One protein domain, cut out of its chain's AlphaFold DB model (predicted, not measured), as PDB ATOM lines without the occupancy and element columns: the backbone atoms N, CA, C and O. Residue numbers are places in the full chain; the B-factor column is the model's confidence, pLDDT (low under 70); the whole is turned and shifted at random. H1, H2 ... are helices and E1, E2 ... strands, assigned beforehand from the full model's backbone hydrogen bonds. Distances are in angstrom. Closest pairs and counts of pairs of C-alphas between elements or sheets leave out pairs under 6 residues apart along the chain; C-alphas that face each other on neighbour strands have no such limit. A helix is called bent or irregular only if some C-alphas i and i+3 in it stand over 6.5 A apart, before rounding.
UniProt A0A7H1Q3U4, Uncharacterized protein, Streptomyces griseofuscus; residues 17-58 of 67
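AT A GLANCE: This is residues 17 to 58 of the 67 residues of an uncharacterized protein of Streptomyces griseofuscus (UniProt A0A7H1Q3U4). A small two-strand hairpin, E1 and E2, with the short helix H1 packed on E2, makes one end, and the longer helix H2 reaches away to make the other. The printed part has 42 residues, with two named helices and two named strands in the order H1, E1, E2, H2 along the chain; the sheet, in the order E1 - E2, is antiparallel, and the class is mixed, with helices holding 15 and strands 6 of the 21 residues in named elements. The whole is compact, with a radius of gyration of the C-alphas of 10.1 A, and elongated, spanning 31 by 20 by 13 A.

HOW THE PARTS SIT: E1, residues 25 to 27, and E2, residues 34 to 36, form an antiparallel hairpin; N 26 and O 35 are within hydrogen-bond range at 2.8 A. H1, residues 17 to 20, has its closest C-alphas to E2 at Ala 18 and Thr 35, 4.5 A. H2, residues 47 to 57, is apart from E1. H1 is too short for an O i to N i+4 pair; in H2, 5 of 7 are within range.

IN THESE COORDINATES: H1 begins at C-alpha 17 (106.092, 137.669, 166.779). H2, 14.7 A long, ends at C-alpha 57 (92.008, 123.815, 159.213); it is only just irregular, with C-alphas 49 and 52 6.54 A apart.

THE WHOLE: The farthest C-alphas, of Gly 23 and Arg 56, are 30.9 A apart. The printed part has no cut and no long link. Model pLDDT is under 70 at residues 21 to 22 and 39 to 41.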
ATOM      1  N   SER A  17     106.405 136.751 167.879       74.25
ATOM      2  CA  SER A  17     106.092 137.669 166.779       74.25
ATOM      3  C   SER A  17     105.946 139.114 167.260       74.25
ATOM      4  O   SER A  17     106.144 140.028 166.464       74.25
ATOM      5  N   ALA A  18     105.651 139.349 168.545       78.69
ATOM      6  CA  ALA A  18     105.544 140.690 169.121       78.69
ATOM      7  C   ALA A  18     106.872 141.461 169.051       78.69
ATOM      8  O   ALA A  18     106.865 142.662 168.794       78.69
ATOM      9  N   ALA A  19     108.011 140.775 169.206       75.75
ATOM     10  CA  ALA A  19     109.339 141.391 169.128       75.75
ATOM     11  C   ALA A  19     109.677 141.923 167.723       75.75
ATOM     12  O   ALA A  19     110.487 142.834 167.580       75.75
ATOM     13  N   ARG A  20     109.051 141.371 166.675       70.31
ATOM     14  CA  ARG A  20     109.303 141.751 165.276       70.31
ATOM     15  C   ARG A  20     108.471 142.953 164.814       70.31
ATOM     16  O   ARG A  20     108.584 143.338 163.656       70.31
ATOM     17  N   ALA A  21     107.628 143.515 165.683       66.31
ATOM     18  CA  ALA A  21     106.573 144.437 165.279       66.31
ATOM     19  C   ALA A  21     106.386 145.624 166.253       66.31
ATOM     20  O   ALA A  21     105.298 145.799 166.812       66.31
ATOM     21  N   PRO A  22     107.422 146.453 166.487       67.31
ATOM     22  CA  PRO A  22     107.302 147.622 167.357       67.31
ATOM     23  C   PRO A  22     106.202 148.567 166.844       67.31
ATOM     24  O   PRO A  22     106.192 148.948 165.678       67.31
ATOM     25  N   GLY A  23     105.241 148.907 167.709       72.81
ATOM     26  CA  GLY A  23     104.092 149.760 167.367       72.81
ATOM     27  C   GLY A  23     102.946 149.066 166.613       72.81
ATOM     28  O   GLY A  23     101.907 149.681 166.402       72.81
ATOM     29  N   LEU A  24     103.097 147.789 166.248       80.62
ATOM     30  CA  LEU A  24     102.083 146.983 165.547       80.62
ATOM     31  C   LEU A  24     101.586 145.797 166.398       80.62
ATOM     32  O   LEU A  24     100.944 144.856 165.913       80.62
ATOM     33  N   THR A  25     101.891 145.830 167.692       85.12
ATOM     34  CA  THR A  25     101.475 144.831 168.670       85.12
ATOM     35  C   THR A  25     100.070 145.097 169.210       85.12
ATOM     36  O   THR A  25      99.611 146.231 169.312       85.12
ATOM     37  N   GLY A  26      99.372 144.026 169.580       87.00
ATOM     38  CA  GLY A  26      98.073 144.071 170.241       87.00
ATOM     39  C   GLY A  26      97.789 142.778 170.998       87.00
ATOM     40  O   GLY A  26      98.552 141.816 170.919       87.00
ATOM     41  N   GLN A  27      96.685 142.746 171.740       89.31
ATOM     42  CA  GLN A  27      96.312 141.576 172.539       89.31
ATOM     43  C   GLN A  27      95.763 140.454 171.648       89.31
ATOM     44  O   GLN A  27      94.923 140.698 170.777       89.31
ATOM     45  N   CYS A  28      96.229 139.225 171.870       89.62
ATOM     46  CA  CYS A  28      95.689 138.015 171.256       89.62
ATOM     47  C   CYS A  28      94.205 137.867 171.608       89.62
ATOM     48  O   CYS A  28      93.836 137.873 172.776       89.62
ATOM     49  N   SER A  29      93.352 137.638 170.616       88.44
ATOM     50  CA  SER A  29      91.901 137.541 170.823       88.44
ATOM     51  C   SER A  29      91.492 136.292 171.613       88.44
ATOM     52  O   SER A  29      90.413 136.266 172.189       88.44
ATOM     53  N   GLY A  30      92.346 135.261 171.650       88.81
ATOM     54  CA  GLY A  30      92.083 134.021 172.387       88.81
ATOM     55  C   GLY A  30      92.597 134.017 173.829       88.81
ATOM     56  O   GLY A  30      91.947 133.456 174.699       88.81
ATOM     57  N   CYS A  31      93.759 134.623 174.094       90.19
ATOM     58  CA  CYS A  31      94.410 134.552 175.412       90.19
ATOM     59  C   CYS A  31      94.942 135.888 175.942       90.19
ATOM     60  O   CYS A  31      95.620 135.893 176.957       90.19
ATOM     61  N   GLN A  32      94.695 137.007 175.260       90.56
ATOM     62  CA  GLN A  32      95.161 138.364 175.591       90.56
ATOM     63  C   GLN A  32      96.683 138.600 175.580       90.56
ATOM     64  O   GLN A  32      97.126 139.737 175.709       90.56
ATOM     65  N   ARG A  33      97.501 137.575 175.315       90.56
ATOM     66  CA  ARG A  33      98.955 137.722 175.144       90.56
ATOM     67  C   ARG A  33      99.310 138.764 174.079       90.56
ATOM     68  O   ARG A  33      98.748 138.729 172.983       90.56
ATOM     69  N   MET A  34     100.294 139.618 174.357       88.94
ATOM     70  CA  MET A  34     100.813 140.577 173.376       88.94
ATOM     71  C   MET A  34     101.378 139.856 172.146       88.94
ATOM     72  O   MET A  34     102.248 138.999 172.273       88.94
ATOM     73  N   THR A  35     100.883 140.187 170.955       89.62
ATOM     74  CA  THR A  35     101.272 139.568 169.678       89.62
ATOM     75  C   THR A  35     101.243 140.582 168.534       89.62
ATOM     76  O   THR A  35     100.700 141.675 168.683       89.62
ATOM     77  N   HIS A  36     101.842 140.244 167.391       85.62
ATOM     78  CA  HIS A  36     101.780 141.063 166.179       85.62
ATOM     79  C   HIS A  36     100.364 141.013 165.595       85.62
ATOM     80  O   HIS A  36      99.986 140.041 164.939       85.62
ATOM     81  N   ARG A  37      99.567 142.052 165.862       79.94
ATOM     82  CA  ARG A  37      98.133 142.069 165.542       79.94
ATOM     83  C   ARG A  37      97.798 142.934 164.330       79.94
ATOM     84  O   ARG A  37      96.856 142.608 163.614       79.94
ATOM     85  N   TYR A  38      98.548 144.006 164.096       71.88
ATOM     86  CA  TYR A  38      98.215 145.035 163.108       71.88
ATOM     87  C   TYR A  38      99.229 145.077 161.960       71.88
ATOM     88  O   TYR A  38     100.364 144.659 162.127       71.88
ATOM     89  N   GLY A  39      98.833 145.606 160.800       68.12
ATOM     90  CA  GLY A  39      99.706 145.725 159.627       68.12
ATOM     91  C   GLY A  39      99.774 144.465 158.753       68.12
ATOM     92  O   GLY A  39      99.027 143.498 158.931       68.12
ATOM     93  N   ALA A  40     100.654 144.497 157.751       66.19
ATOM     94  CA  ALA A  40     100.823 143.398 156.807       66.19
ATOM     95  C   ALA A  40     101.383 142.154 157.520       66.19
ATOM     96  O   ALA A  40     102.480 142.175 158.071       66.19
ATOM     97  N   GLY A  41     100.619 141.059 157.507       66.62
ATOM     98  CA  GLY A  41     100.989 139.819 158.199       66.62
ATOM     99  C   GLY A  41     100.596 139.764 159.679       66.62
ATOM    100  O   GLY A  41     100.993 138.817 160.361       66.62
ATOM    101  N   GLY A  42      99.810 140.728 160.174       71.19
ATOM    102  CA  GLY A  42      99.216 140.669 161.510       71.19
ATOM    103  C   GLY A  42      98.305 139.449 161.686       71.19
ATOM    104  O   GLY A  42      97.624 139.011 160.751       71.19
ATOM    105  N   ARG A  43      98.297 138.871 162.891       76.19
ATOM    106  CA  ARG A  43      97.443 137.734 163.259       76.19
ATOM    107  C   ARG A  43      96.683 138.086 164.539       76.19
ATOM    108  O   ARG A  43      97.296 138.492 165.522       76.19
ATOM    109  N   PRO A  44      95.356 137.899 164.595       84.25
ATOM    110  CA  PRO A  44      94.590 138.174 165.813       84.25
ATOM    111  C   PRO A  44      94.820 137.129 166.906       84.25
ATOM    112  O   PRO A  44      94.351 137.318 168.026       84.25
ATOM    113  N   LEU A  45      95.517 136.036 166.589       87.62
ATOM    114  CA  LEU A  45      95.915 134.985 167.513       87.62
ATOM    115  C   LEU A  45      97.442 134.897 167.573       87.62
ATOM    116  O   LEU A  45      98.108 134.943 166.538       87.62
ATOM    117  N   CYS A  46      97.979 134.706 168.780       89.12
ATOM    118  CA  CYS A  46      99.382 134.352 168.989       89.12
ATOM    119  C   CYS A  46      99.684 132.952 168.429       89.12
ATOM    120  O   CYS A  46      98.764 132.173 168.155       89.12
ATOM    121  N   GLN A  47     100.964 132.595 168.298       87.69
ATOM    122  CA  GLN A  47     101.377 131.329 167.683       87.69
ATOM    123  C   GLN A  47     100.761 130.101 168.373       87.69
ATOM    124  O   GLN A  47     100.382 129.147 167.701       87.69
ATOM    125  N   TRP A  48     100.578 130.156 169.696       88.88
ATOM    126  CA  TRP A  48      99.990 129.059 170.467       88.88
ATOM    127  C   TRP A  48      98.484 128.934 170.268       88.88
ATOM    128  O   TRP A  48      97.992 127.828 170.098       88.88
ATOM    129  N   CYS A  49      97.746 130.048 170.245       88.38
ATOM    130  CA  CYS A  49      96.314 130.008 169.940       88.38
ATOM    131  C   CYS A  49      96.059 129.642 168.475       88.38
ATOM    132  O   CYS A  49      95.017 129.082 168.153       88.38
ATOM    133  N   MET A  50      97.007 129.946 167.590       87.44
ATOM    134  CA  MET A  50      96.902 129.624 166.175       87.44
ATOM    135  C   MET A  50      97.301 128.178 165.853       87.44
ATOM    136  O   MET A  50      96.826 127.640 164.858       87.44
ATOM    137  N   ALA A  51      98.122 127.526 166.681       88.12
ATOM    138  CA  ALA A  51      98.523 126.129 166.498       88.12
ATOM    139  C   ALA A  51      97.333 125.148 166.374       88.12
ATOM    140  O   ALA A  51      97.256 124.475 165.347       88.12
ATOM    141  N   PRO A  52      96.355 125.099 167.305       88.50
ATOM    142  CA  PRO A  52      95.210 124.192 167.170       88.50
ATOM    143  C   PRO A  52      94.291 124.565 165.996       88.50
ATOM    144  O   PRO A  52      93.645 123.702 165.405       88.50
ATOM    145  N   VAL A  53      94.236 125.848 165.617       88.31
ATOM    146  CA  VAL A  53      93.490 126.299 164.432       88.31
ATOM    147  C   VAL A  53      94.157 125.777 163.159       88.31
ATOM    148  O   VAL A  53      93.476 125.253 162.280       88.31
ATOM    149  N   ALA A  54      95.483 125.873 163.071       87.12
ATOM    150  CA  ALA A  54      96.250 125.372 161.938       87.12
ATOM    151  C   ALA A  54      96.212 123.838 161.843       87.12
ATOM    152  O   ALA A  54      96.129 123.310 160.740       87.12
ATOM    153  N   GLU A  55      96.212 123.123 162.972       88.19
ATOM    154  CA  GLU A  55      96.025 121.662 162.999       88.19
ATOM    155  C   GLU A  55      94.656 121.252 162.455       88.19
ATOM    156  O   GLU A  55      94.546 120.273 161.723       88.19
ATOM    157  N   ARG A  56      93.609 122.015 162.786       89.75
ATOM    158  CA  ARG A  56      92.237 121.685 162.392       89.75
ATOM    159  C   ARG A  56      91.896 122.079 160.956       89.75
ATOM    160  O   ARG A  56      91.100 121.397 160.320       89.75
ATOM    161  N   TYR A  57      92.445 123.189 160.467       86.94
ATOM    162  CA  TYR A  57      92.008 123.815 159.213       86.94
ATOM    163  C   TYR A  57      93.141 124.041 158.195       86.94
ATOM    164  O   TYR A  57      92.879 124.483 157.078       86.94
ATOM    165  N   GLY A  58      94.390 123.731 158.549       85.50
ATOM    166  CA  GLY A  58      95.571 123.890 157.699       85.50
ATOM    167  C   GLY A  58      96.353 125.189 157.935       85.50
ATOM    168  O   GLY A  58      95.861 126.177 158.479       85.50
TER     169      GLY A  58